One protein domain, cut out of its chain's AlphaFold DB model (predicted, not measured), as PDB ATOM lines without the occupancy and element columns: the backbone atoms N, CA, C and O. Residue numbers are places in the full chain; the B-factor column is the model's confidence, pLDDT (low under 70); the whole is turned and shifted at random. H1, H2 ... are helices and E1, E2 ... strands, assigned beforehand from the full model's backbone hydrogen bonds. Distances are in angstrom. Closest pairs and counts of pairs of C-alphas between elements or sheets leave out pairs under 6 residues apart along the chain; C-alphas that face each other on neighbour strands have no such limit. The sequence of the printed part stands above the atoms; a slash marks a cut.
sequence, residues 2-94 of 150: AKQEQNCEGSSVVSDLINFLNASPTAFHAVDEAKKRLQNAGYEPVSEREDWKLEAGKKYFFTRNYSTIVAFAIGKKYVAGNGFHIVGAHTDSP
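Overview. This is residues 2 to 94 of the 150 residues of the protein "Putative aspartyl aminopeptidase" of Prunus yedoensis var. nudiflora (UniProt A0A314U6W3). There is little regular structure: helix H2 packs on one face of the hairpin E1 and E2, a long loop, residues 41 to 58, joins H2 to E1, another long stretch, residues 74 to 94, follows E2, and residues 2 to 18, of which 13 to 18 belong to H1, stick out as an arm. The 93 printed residues run H1, H2, E1, E2, of mixed class, the sheet E1 - E2 antiparallel; 37 are in named elements. The whole is loose, radius of gyration of the C-alphas 17.3 A, spanning 61 by 37 by 20 A.

Along the chain. H1, residues 13 to 23, begins at C-alpha (217.280, 133.296, 184.411). H2, residues 27 to 40, is 19.9 A long. E1 is residues 59 to 64; E2, residues 68 to 73, ends at C-alpha (200.952, 147.749, 188.870).

Arrangement. H1 touches H2, at residues 29 to 33 alone, closest C-alphas Ala 23 and His 29, 6.8 A. H2's closest C-alphas to E2 are Val 31 and Ile 69, 6.0 A. Across the hairpin, N 60 and O 72 are 2.9 A apart. In H1 and H2 every O i to N i+4 pair is within hydrogen-bond range.

Size, cuts and confidence. The printed part has no cut. The link H2 to E1 is long. Residues 2 to 11 have pLDDT under 70.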
ATOM      1  N   ALA A   2     245.891 137.913 172.037       36.81
ATOM      2  CA  ALA A   2     244.774 137.027 172.350       36.81
ATOM      3  C   ALA A   2     243.529 137.906 172.516       36.81
ATOM      4  O   ALA A   2     243.568 138.886 173.261       36.81
ATOM      5  N   LYS A   3     242.471 137.610 171.759       39.28
ATOM      6  CA  LYS A   3     241.166 138.257 171.913       39.28
ATOM      7  C   LYS A   3     240.654 137.943 173.317       39.28
ATOM      8  O   LYS A   3     240.524 136.776 173.664       39.28
ATOM      9  N   GLN A   4     240.403 138.979 174.110       37.84
ATOM     10  CA  GLN A   4     239.636 138.855 175.343       37.84
ATOM     11  C   GLN A   4     238.197 138.504 174.958       37.84
ATOM     12  O   GLN A   4     237.547 139.257 174.232       37.84
ATOM     13  N   GLU A   5     237.728 137.344 175.404       45.81
ATOM     14  CA  GLU A   5     236.310 137.008 175.401       45.81
ATOM     15  C   GLU A   5     235.602 137.960 176.367       45.81
ATOM     16  O   GLU A   5     235.848 137.959 177.573       45.81
ATOM     17  N   GLN A   6     234.746 138.820 175.819       44.00
ATOM     18  CA  GLN A   6     233.767 139.566 176.599       44.00
ATOM     19  C   GLN A   6     232.769 138.559 177.175       44.00
ATOM     20  O   GLN A   6     231.876 138.086 176.476       44.00
ATOM     21  N   ASN A   7     232.938 138.224 178.450       42.38
ATOM     22  CA  ASN A   7     231.951 137.468 179.199       42.38
ATOM     23  C   ASN A   7     230.788 138.423 179.514       42.38
ATOM     24  O   ASN A   7     230.953 139.384 180.264       42.38
ATOM     25  N   CYS A   8     229.632 138.217 178.887       42.75
ATOM     26  CA  CYS A   8     228.417 138.963 179.205       42.75
ATOM     27  C   CYS A   8     227.945 138.566 180.614       42.75
ATOM     28  O   CYS A   8     227.241 137.572 180.773       42.75
ATOM     29  N   GLU A   9     228.326 139.334 181.634       49.56
ATOM     30  CA  GLU A   9     227.815 139.211 183.005       49.56
ATOM     31  C   GLU A   9     226.354 139.689 183.086       49.56
ATOM     32  O   GLU A   9     226.029 140.752 183.608       49.56
ATOM     33  N   GLY A  10     225.445 138.895 182.528       54.16
ATOM     34  CA  GLY A  10     224.025 138.937 182.850       54.16
ATOM     35  C   GLY A  10     223.685 137.662 183.608       54.16
ATOM     36  O   GLY A  10     223.824 136.575 183.052       54.16
ATOM     37  N   SER A  11     223.266 137.770 184.872       64.81
ATOM     38  CA  SER A  11     222.768 136.619 185.639       64.81
ATOM     39  C   SER A  11     221.725 135.870 184.806       64.81
ATOM     40  O   SER A  11     220.697 136.442 184.442       64.81
ATOM     41  N   SER A  12     221.992 134.605 184.475       90.06
ATOM     42  CA  SER A  12     221.047 133.801 183.701       90.06
ATOM     43  C   SER A  12     219.734 133.642 184.478       90.06
ATOM     44  O   SER A  12     219.741 133.587 185.710       90.06
ATOM     45  N   VAL A  13     218.599 133.527 183.779       95.12
ATOM     46  CA  VAL A  13     217.280 133.296 184.411       95.12
ATOM     47  C   VAL A  13     217.311 132.074 185.338       95.12
ATOM     48  O   VAL A  13     216.682 132.068 186.392       95.12
ATOM     49  N   VAL A  14     218.094 131.055 184.974       96.56
ATOM     50  CA  VAL A  14     218.289 129.850 185.786       96.56
ATOM     51  C   VAL A  14     219.035 130.179 187.080       96.56
ATOM     52  O   VAL A  14     218.600 129.770 188.151       96.56
ATOM     53  N   SER A  15     220.125 130.946 187.006       96.81
ATOM     54  CA  SER A  15     220.894 131.366 188.184       96.81
ATOM     55  C   SER A  15     220.037 132.181 189.155       96.81
ATOM     56  O   SER A  15     220.073 131.936 190.358       96.81
ATOM     57  N   ASP A  16     219.226 133.108 188.639       96.44
ATOM     58  CA  ASP A  16     218.330 133.920 189.468       96.44
ATOM     59  C   ASP A  16     217.243 133.080 190.157       96.44
ATOM     60  O   ASP A  16     216.975 133.271 191.348       96.44
ATOM     61  N   LEU A  17     216.674 132.101 189.444       97.06
ATOM     62  CA  LEU A  17     215.723 131.148 190.015       97.06
ATOM     63  C   LEU A  17     216.361 130.327 191.140       97.06
ATOM     64  O   LEU A  17     215.776 130.208 192.214       97.06
ATOM     65  N   ILE A  18     217.559 129.778 190.924       97.56
ATOM     66  CA  ILE A  18     218.267 129.000 191.949       97.56
ATOM     67  C   ILE A  18     218.553 129.862 193.183       97.56
ATOM     68  O   ILE A  18     218.336 129.411 194.307       97.56
ATOM     69  N   ASN A  19     218.952 131.121 192.993       97.69
ATOM     70  CA  ASN A  19     219.152 132.057 194.098       97.69
ATOM     71  C   ASN A  19     217.849 132.321 194.865       97.69
ATOM     72  O   ASN A  19     217.859 132.318 196.095       97.69
ATOM     73  N   PHE A  20     216.725 132.494 194.161       98.06
ATOM     74  CA  PHE A  20     215.417 132.658 194.794       98.06
ATOM     75  C   PHE A  20     215.035 131.429 195.624       98.06
ATOM     76  O   PHE A  20     214.627 131.572 196.773       98.06
ATOM     77  N   LEU A  21     215.198 130.224 195.068       97.69
ATOM     78  CA  LEU A  21     214.876 128.970 195.754       97.69
ATOM     79  C   LEU A  21     215.738 128.774 197.008       97.69
ATOM     80  O   LEU A  21     215.202 128.469 198.072       97.69
ATOM     81  N   ASN A  22     217.046 129.025 196.913       97.62
ATOM     82  CA  ASN A  22     217.969 128.913 198.047       97.62
ATOM     83  C   ASN A  22     217.660 129.926 199.161       97.62
ATOM     84  O   ASN A  22     217.800 129.606 200.340       97.62
ATOM     85  N   ALA A  23     217.206 131.130 198.803       97.81
ATOM     86  CA  ALA A  23     216.774 132.145 199.762       97.81
ATOM     87  C   ALA A  23     215.389 131.858 200.374       97.81
ATOM     88  O   ALA A  23     215.010 132.512 201.344       97.81
ATOM     89  N   SER A  24     214.638 130.888 199.836       98.00
ATOM     90  CA  SER A  24     213.212 130.684 200.122       98.00
ATOM     91  C   SER A  24     212.878 129.280 200.655       98.00
ATOM     92  O   SER A  24     211.987 128.620 200.116       98.00
ATOM     93  N   PRO A  25     213.515 128.796 201.742       97.19
ATOM     94  CA  PRO A  25     213.277 127.441 202.254       97.19
ATOM     95  C   PRO A  25     211.857 127.227 202.806       97.19
ATOM     96  O   PRO A  25     211.427 126.092 203.006       97.19
ATOM     97  N   THR A  26     211.113 128.303 203.083       97.94
ATOM     98  CA  THR A  26     209.703 128.242 203.487       97.94
ATOM     99  C   THR A  26     208.889 129.327 202.796       97.94
ATOM    100  O   THR A  26     209.440 130.332 202.354       97.94
ATOM    101  N   ALA A  27     207.559 129.188 202.804       97.62
ATOM    102  CA  ALA A  27     206.645 130.206 202.274       97.62
ATOM    103  C   ALA A  27     206.863 131.606 202.886       97.62
ATOM    104  O   ALA A  27     206.654 132.607 202.207       97.62
ATOM    105  N   PHE A  28     207.306 131.688 204.148       98.12
ATOM    106  CA  PHE A  28     207.619 132.968 204.794       98.12
ATOM    107  C   PHE A  28     208.850 133.631 204.169       98.12
ATOM    108  O   PHE A  28     208.828 134.824 203.882       98.12
ATOM    109  N   HIS A  29     209.896 132.846 203.905       98.44
ATOM    110  CA  HIS A  29     211.106 133.336 203.247       98.44
ATOM    111  C   HIS A  29     210.850 133.660 201.771       98.44
ATOM    112  O   HIS A  29     211.338 134.672 201.289       98.44
ATOM    113  N   ALA A  30     210.009 132.876 201.086       98.38
ATOM    114  CA  ALA A  30     209.588 133.165 199.714       98.38
ATOM    115  C   ALA A  30     208.895 134.530 199.598       98.38
ATOM    116  O   ALA A  30     209.172 135.300 198.679       98.38
ATOM    117  N   VAL A  31     208.007 134.857 200.543       98.44
ATOM    118  CA  VAL A  31     207.355 136.172 200.596       98.44
ATOM    119  C   VAL A  31     208.335 137.284 200.950       98.44
ATOM    120  O   VAL A  31     208.264 138.349 200.341       98.44
ATOM    121  N   ASP A  32     209.242 137.060 201.901       98.12
ATOM    122  CA  ASP A  32     210.250 138.058 202.278       98.12
ATOM    123  C   ASP A  32     211.213 138.369 201.118       98.12
ATOM    124  O   ASP A  32     211.472 139.534 200.813       98.12
ATOM    125  N   GLU A  33     211.671 137.344 200.400       98.38
ATOM    126  CA  GLU A  33     212.519 137.498 199.219       98.38
ATOM    127  C   GLU A  33     211.764 138.174 198.063       98.38
ATOM    128  O   GLU A  33     212.267 139.123 197.454       98.38
ATOM    129  N   ALA A  34     210.515 137.772 197.798       98.25
ATOM    130  CA  ALA A  34     209.674 138.431 196.799       98.25
ATOM    131  C   ALA A  34     209.444 139.912 197.138       98.25
ATOM    132  O   ALA A  34     209.537 140.768 196.259       98.25
ATOM    133  N   LYS A  35     209.206 140.234 198.416       98.06
ATOM    134  CA  LYS A  35     209.092 141.610 198.909       98.06
ATOM    135  C   LYS A  35     210.358 142.414 198.608       98.06
ATOM    136  O   LYS A  35     210.238 143.494 198.035       98.06
ATOM    137  N   LYS A  36     211.552 141.904 198.938       98.12
ATOM    138  CA  LYS A  36     212.827 142.595 198.654       98.12
ATOM    139  C   LYS A  36     212.977 142.892 197.166       98.12
ATOM    140  O   LYS A  36     213.283 144.019 196.780       98.12
ATOM    141  N   ARG A  37     212.695 141.903 196.316       98.00
ATOM    142  CA  ARG A  37     212.768 142.048 194.855       98.00
ATOM    143  C   ARG A  37     211.761 143.068 194.320       98.00
ATOM    144  O   ARG A  37     212.122 143.892 193.484       98.00
ATOM    145  N   LEU A  38     210.527 143.059 194.823       98.38
ATOM    146  CA  LEU A  38     209.495 144.037 194.460       98.38
ATOM    147  C   LEU A  38     209.887 145.458 194.878       98.38
ATOM    148  O   LEU A  38     209.768 146.381 194.073       98.38
ATOM    149  N   GLN A  39     210.409 145.631 196.091       97.94
ATOM    150  CA  GLN A  39     210.913 146.920 196.571       97.94
ATOM    151  C   GLN A  39     212.065 147.428 195.695       97.94
ATOM    152  O   GLN A  39     212.029 148.571 195.244       97.94
ATOM    153  N   ASN A  40     213.023 146.563 195.350       97.56
ATOM    154  CA  ASN A  40     214.118 146.897 194.432       97.56
ATOM    155  C   ASN A  40     213.620 147.253 193.017       97.56
ATOM    156  O   ASN A  40     214.252 148.039 192.317       97.56
ATOM    157  N   ALA A  41     212.467 146.721 192.602       97.69
ATOM    158  CA  ALA A  41     211.799 147.048 191.339       97.69
ATOM    159  C   ALA A  41     210.888 148.297 191.411       97.69
ATOM    160  O   ALA A  41     210.154 148.588 190.452       97.69
ATOM    161  N   GLY A  42     210.918 149.026 192.533       97.94
ATOM    162  CA  GLY A  42     210.176 150.269 192.748       97.94
ATOM    163  C   GLY A  42     208.706 150.073 193.119       97.94
ATOM    164  O   GLY A  42     207.894 150.947 192.824       97.94
ATOM    165  N   TYR A  43     208.335 148.927 193.696       98.38
ATOM    166  CA  TYR A  43     207.001 148.746 194.266       98.38
ATOM    167  C   TYR A  43     206.937 149.293 195.695       98.38
ATOM    168  O   TYR A  43     207.813 149.028 196.520       98.38
ATOM    169  N   GLU A  44     205.848 149.990 196.006       97.75
ATOM    170  CA  GLU A  44     205.585 150.562 197.323       97.75
ATOM    171  C   GLU A  44     204.758 149.583 198.186       97.75
ATOM    172  O   GLU A  44     203.736 149.061 197.723       97.75
ATOM    173  N   PRO A  45     205.165 149.288 199.435       97.25
ATOM    174  CA  PRO A  45     204.355 148.470 200.330       97.25
ATOM    175  C   PRO A  45     203.092 149.227 200.758       97.25
ATOM    176  O   PRO A  45     203.166 150.395 201.131       97.25
ATOM    177  N   VAL A  46     201.949 148.543 200.776       97.56
ATOM    178  CA  VAL A  46     200.693 149.049 201.348       97.56
ATOM    179  C   VAL A  46     200.190 148.115 202.446       97.56
ATOM    180  O   VAL A  46     200.379 146.898 202.393       97.56
ATOM    181  N   SER A  47     199.570 148.692 203.473       95.62
ATOM    182  CA  SER A  47     199.051 147.960 204.630       95.62
ATOM    183  C   SER A  47     197.578 147.627 204.433       95.62
ATOM    184  O   SER A  47     196.770 148.525 204.236       95.62
ATOM    185  N   GLU A  48     197.183 146.358 204.570       94.88
ATOM    186  CA  GLU A  48     195.761 145.955 204.530       94.88
ATOM    187  C   GLU A  48     194.911 146.565 205.664       94.88
ATOM    188  O   GLU A  48     193.697 146.394 205.679       94.88
ATOM    189  N   ARG A  49     195.537 147.236 206.639       94.81
ATOM    190  CA  ARG A  49     194.865 147.871 207.783       94.81
ATOM    191  C   ARG A  49     194.574 149.356 207.576       94.81
ATOM    192  O   ARG A  49     193.985 149.972 208.455       94.81
ATOM    193  N   GLU A  50     195.037 149.929 206.471       94.88
ATOM    194  CA  GLU A  50     194.957 151.360 206.186       94.88
ATOM    195  C   GLU A  50     194.120 151.612 204.935       94.88
ATOM    196  O   GLU A  50     194.031 150.760 204.050       94.88
ATOM    197  N   ASP A  51     193.555 152.815 204.832       95.94
ATOM    198  CA  ASP A  51     192.903 153.265 203.606       95.94
ATOM    199  C   ASP A  51     193.946 153.537 202.517       95.94
ATOM    200  O   ASP A  51     194.881 154.326 202.690       95.94
ATOM    201  N   TRP A  52     193.780 152.897 201.360       96.44
ATOM    202  CA  TRP A  52     194.750 152.995 200.274       96.44
ATOM    203  C   TRP A  52     194.514 154.229 199.407       96.44
ATOM    204  O   TRP A  52     193.473 154.378 198.767       96.44
ATOM    205  N   LYS A  53     195.537 155.080 199.299       94.06
ATOM    206  CA  LYS A  53     195.597 156.171 198.317       94.06
ATOM    207  C   LYS A  53     196.433 155.722 197.123       94.06
ATOM    208  O   LYS A  53     197.645 155.914 197.091       94.06
ATOM    209  N   LEU A  54     195.778 155.057 196.176       95.31
ATOM    210  CA  LEU A  54     196.423 154.491 194.994       95.31
ATOM    211  C   LEU A  54     196.456 155.494 193.837       95.31
ATOM    212  O   LEU A  54     195.470 156.179 193.576       95.31
ATOM    213  N   GLU A  55     197.561 155.523 193.095       96.00
ATOM    214  CA  GLU A  55     197.739 156.405 191.940       96.00
ATOM    215  C   GLU A  55     198.018 155.616 190.655       96.00
ATOM    216  O   GLU A  55     198.752 154.623 190.638       96.00
ATOM    217  N   ALA A  56     197.461 156.092 189.540       96.75
ATOM    218  CA  ALA A  56     197.755 155.540 188.226       96.75
ATOM    219  C   ALA A  56     199.237 155.732 187.867       96.75
ATOM    220  O   ALA A  56     199.813 156.801 188.053       96.75
ATOM    221  N   GLY A  57     199.860 154.694 187.312       96.69
ATOM    222  CA  GLY A  57     201.285 154.680 186.984       96.69
ATOM    223  C   GLY A  57     202.203 154.208 188.115       96.69
ATOM    224  O   GLY A  57     203.383 153.985 187.841       96.69
ATOM    225  N   LYS A  58     201.689 154.018 189.337       97.88
ATOM    226  CA  LYS A  58     202.447 153.467 190.470       97.88
ATOM    227  C   LYS A  58     202.277 151.951 190.605       97.88
ATOM    228  O   LYS A  58     201.424 151.326 189.965       97.88
ATOM    229  N   LYS A  59     203.145 151.351 191.418       98.25
ATOM    230  CA  LYS A  59     203.201 149.912 191.671       98.25
ATOM    231  C   LYS A  59     203.188 149.666 193.169       98.25
ATOM    232  O   LYS A  59     203.915 150.332 193.898       98.25
ATOM    233  N   TYR A  60     202.402 148.694 193.603       98.50
ATOM    234  CA  TYR A  60     202.165 148.439 195.013       98.50
ATOM    235  C   TYR A  60     202.182 146.949 195.316       98.50
ATOM    236  O   TYR A  60     201.914 146.119 194.444       98.50
ATOM    237  N   PHE A  61     202.467 146.600 196.561       98.44
ATOM    238  CA  PHE A  61     202.268 145.241 197.044       98.44
ATOM    239  C   PHE A  61     201.829 145.236 198.501       98.44
ATOM    240  O   PHE A  61     202.152 146.141 199.265       98.44
ATOM    241  N   PHE A  62     201.134 144.181 198.903       98.00
ATOM    242  CA  PHE A  62     200.856 143.901 200.306       98.00
ATOM    243  C   PHE A  62     201.109 142.428 200.606       98.00
ATOM    244  O   PHE A  62     201.150 141.578 199.711       98.00
ATOM    245  N   THR A  63     201.275 142.121 201.887       97.81
ATOM    246  CA  THR A  63     201.458 140.752 202.369       97.81
ATOM    247  C   THR A  63     200.403 140.406 203.397       97.81
ATOM    248  O   THR A  63     200.127 141.216 204.281       97.81
ATOM    249  N   ARG A  64     199.906 139.169 203.357       96.50
ATOM    250  CA  ARG A  64     198.975 138.637 204.355       96.50
ATOM    251  C   ARG A  64     199.597 137.460 205.087       96.50
ATOM    252  O   ARG A  64     200.157 136.558 204.462       96.50
ATOM    253  N   ASN A  65     199.530 137.481 206.421       95.62
ATOM    254  CA  ASN A  65     200.125 136.465 207.305       95.62
ATOM    255  C   ASN A  65     201.637 136.228 207.072       95.62
ATOM    256  O   ASN A  65     202.179 135.225 207.530       95.62
ATOM    257  N   TYR A  66     202.326 137.122 206.356       95.06
ATOM    258  CA  TYR A  66     203.710 136.939 205.894       95.06
ATOM    259  C   TYR A  66     203.938 135.698 205.009       95.06
ATOM    260  O   TYR A  66     205.078 135.363 204.725       95.06
ATOM    261  N   SER A  67     202.881 135.001 204.582       96.69
ATOM    262  CA  SER A  67     202.958 133.783 203.755       96.69
ATOM    263  C   SER A  67     202.323 133.953 202.378       96.69
ATOM    264  O   SER A  67     202.551 133.136 201.492       96.69
ATOM    265  N   THR A  68     201.551 135.023 202.183       98.12
ATOM    266  CA  THR A  68     200.972 135.414 200.898       98.12
ATOM    267  C   THR A  68     201.448 136.812 200.540       98.12
ATOM    268  O   THR A  68     201.500 137.687 201.407       98.12
ATOM    269  N   ILE A  69     201.745 137.031 199.261       98.19
ATOM    270  CA  ILE A  69     202.080 138.338 198.703       98.19
ATOM    271  C   ILE A  69     201.222 138.603 197.472       98.19
ATOM    272  O   ILE A  69     201.010 137.710 196.653       98.19
ATOM    273  N   VAL A  70     200.720 139.826 197.362       98.31
ATOM    274  CA  VAL A  70     199.987 140.308 196.193       98.31
ATOM    275  C   VAL A  70     200.668 141.580 195.727       98.31
ATOM    276  O   VAL A  70     200.771 142.540 196.487       98.31
ATOM    277  N   ALA A  71     201.134 141.578 194.485       98.31
ATOM    278  CA  ALA A  71     201.766 142.722 193.848       98.31
ATOM    279  C   ALA A  71     200.958 143.132 192.620       98.31
ATOM    280  O   ALA A  71     200.518 142.284 191.845       98.31
ATOM    281  N   PHE A  72     200.768 144.433 192.436       98.19
ATOM    282  CA  PHE A  72     200.009 144.976 191.320       98.19
ATOM    283  C   PHE A  72     200.618 146.288 190.826       98.19
ATOM    284  O   PHE A  72     201.193 147.066 191.584       98.19
ATOM    285  N   ALA A  73     200.507 146.525 189.521       98.06
ATOM    286  CA  ALA A  73     200.952 147.749 188.870       98.06
ATOM    287  C   ALA A  73     199.752 148.414 188.200       98.06
ATOM    288  O   ALA A  73     199.061 147.787 187.396       98.06
ATOM    289  N   ILE A  74     199.500 149.678 188.527       97.88
ATOM    290  CA  ILE A  74     198.361 150.417 187.990       97.88
ATOM    291  C   ILE A  74     198.807 151.103 186.703       97.88
ATOM    292  O   ILE A  74     199.712 151.937 186.704       97.88
ATOM    293  N   GLY A  75     198.183 150.756 185.578       97.31
ATOM    294  CA  GLY A  75     198.500 151.375 184.292       97.31
ATOM    295  C   GLY A  75     198.240 152.885 184.301       97.31
ATOM    296  O   GLY A  75     197.272 153.351 184.890       97.31
ATOM    297  N   LYS A  76     199.059 153.669 183.588       97.31
ATOM    298  CA  LYS A  76     198.913 155.142 183.519       97.31
ATOM    299  C   LYS A  76     197.560 155.619 182.967       97.31
ATOM    300  O   LYS A  76     197.159 156.742 183.230       97.31
ATOM    301  N   LYS A  77     196.886 154.779 182.175       96.94
ATOM    302  CA  LYS A  77     195.559 155.035 181.583       96.94
ATOM    303  C   LYS A  77     194.440 154.262 182.290       96.94
ATOM    304  O   LYS A  77     193.344 154.140 181.750       96.94
ATOM    305  N   TYR A  78     194.735 153.651 183.436       97.25
ATOM    306  CA  TYR A  78     193.734 152.920 184.192       97.25
ATOM    307  C   TYR A  78     192.682 153.893 184.725       97.25
ATOM    308  O   TYR A  78     193.016 154.924 185.307       97.25
ATOM    309  N   VAL A  79     191.420 153.534 184.537       95.69
ATOM    310  CA  VAL A  79     190.263 154.193 185.139       95.69
ATOM    311  C   VAL A  79     189.378 153.120 185.765       95.69
ATOM    312  O   VAL A  79     189.419 151.957 185.351       95.69
ATOM    313  N   ALA A  80     188.600 153.491 186.783       94.50
ATOM    314  CA  ALA A  80     187.680 152.561 187.429       94.50
ATOM    315  C   ALA A  80     186.712 151.957 186.394       94.50
ATOM    316  O   ALA A  80     186.110 152.685 185.609       94.50
ATOM    317  N   GLY A  81     186.595 150.628 186.389       95.88
ATOM    318  CA  GLY A  81     185.829 149.869 185.391       95.88
ATOM    319  C   GLY A  81     186.691 149.152 184.346       95.88
ATOM    320  O   GLY A  81     186.199 148.237 183.691       95.88
ATOM    321  N   ASN A  82     187.978 149.493 184.223       97.12
ATOM    322  CA  ASN A  82     188.911 148.712 183.408       97.12
ATOM    323  C   ASN A  82     189.167 147.319 184.018       97.12
ATOM    324  O   ASN A  82     189.034 147.112 185.224       97.12
ATOM    325  N   GLY A  83     189.567 146.365 183.173       97.06
ATOM    326  CA  GLY A  83     189.883 144.995 183.586       97.06
ATOM    327  C   GLY A  83     191.262 144.825 184.239       97.06
ATOM    328  O   GLY A  83     192.067 145.755 184.309       97.06
ATOM    329  N   PHE A  84     191.542 143.590 184.663       97.31
ATOM    330  CA  PHE A  84     192.797 143.182 185.296       97.31
ATOM    331  C   PHE A  84     193.457 142.035 184.526       97.31
ATOM    332  O   PHE A  84     192.780 141.124 184.054       97.31
ATOM    333  N   HIS A  85     194.790 142.044 184.471       97.50
ATOM    334  CA  HIS A  85     195.589 140.886 184.076       97.50
ATOM    335  C   HIS A  85     196.197 140.274 185.333       97.50
ATOM    336  O   HIS A  85     196.960 140.940 186.032       97.50
ATOM    337  N   ILE A  86     195.832 139.030 185.635       97.81
ATOM    338  CA  ILE A  86     196.194 138.369 186.891       97.81
ATOM    339  C   ILE A  86     196.948 137.080 186.578       97.81
ATOM    340  O   ILE A  86     196.482 136.256 185.794       97.81
ATOM    341  N   VAL A  87     198.095 136.907 187.230       98.44
ATOM    342  CA  VAL A  87     198.841 135.648 187.274       98.44
ATOM    343  C   VAL A  87     198.846 135.173 188.720       98.44
ATOM    344  O   VAL A  87     199.218 135.926 189.619       98.44
ATOM    345  N   GLY A  88     198.399 133.939 188.937       97.62
ATOM    346  CA  GLY A  88     198.344 133.311 190.253       97.62
ATOM    347  C   GLY A  88     199.329 132.152 190.362       97.62
ATOM    348  O   GLY A  88     199.432 131.334 189.452       97.62
ATOM    349  N   ALA A  89     200.018 132.080 191.497       97.88
ATOM    350  CA  ALA A  89     200.838 130.953 191.929       97.88
ATOM    351  C   ALA A  89     200.694 130.792 193.454       97.88
ATOM    352  O   ALA A  89     200.008 131.588 194.100       97.88
ATOM    353  N   HIS A  90     201.334 129.780 194.036       98.00
ATOM    354  CA  HIS A  90     201.347 129.560 195.482       98.00
ATOM    355  C   HIS A  90     202.790 129.476 196.006       98.00
ATOM    356  O   HIS A  90     203.708 129.121 195.270       98.00
ATOM    357  N   THR A  91     202.998 129.881 197.260       97.50
ATOM    358  CA  THR A  91     204.326 130.031 197.893       97.50
ATOM    359  C   THR A  91     204.741 128.824 198.726       97.50
ATOM    360  O   THR A  91     205.871 128.755 199.205       97.50
ATOM    361  N   ASP A  92     203.825 127.894 198.966       97.38
ATOM    362  CA  ASP A  92     204.059 126.710 199.770       97.38
ATOM    363  C   ASP A  92     204.467 125.502 198.920       97.38
ATOM    364  O   ASP A  92     204.282 125.441 197.707       97.38
ATOM    365  N   SER A  93     205.056 124.513 199.576       97.50
ATOM    366  CA  SER A  93     205.450 123.243 198.972       97.50
ATOM    367  C   SER A  93     205.274 122.130 200.002       97.50
ATOM    368  O   SER A  93     205.322 122.420 201.206       97.50
ATOM    369  N   PRO A  94     205.061 120.869 199.581       98.00
ATOM    370  CA  PRO A  94     204.989 119.762 200.519       98.00
ATOM    371  C   PRO A  94     206.250 119.669 201.380       98.00
ATOM    372  O   PRO A  94     207.363 119.704 200.856       98.00
TER     373      PRO A  94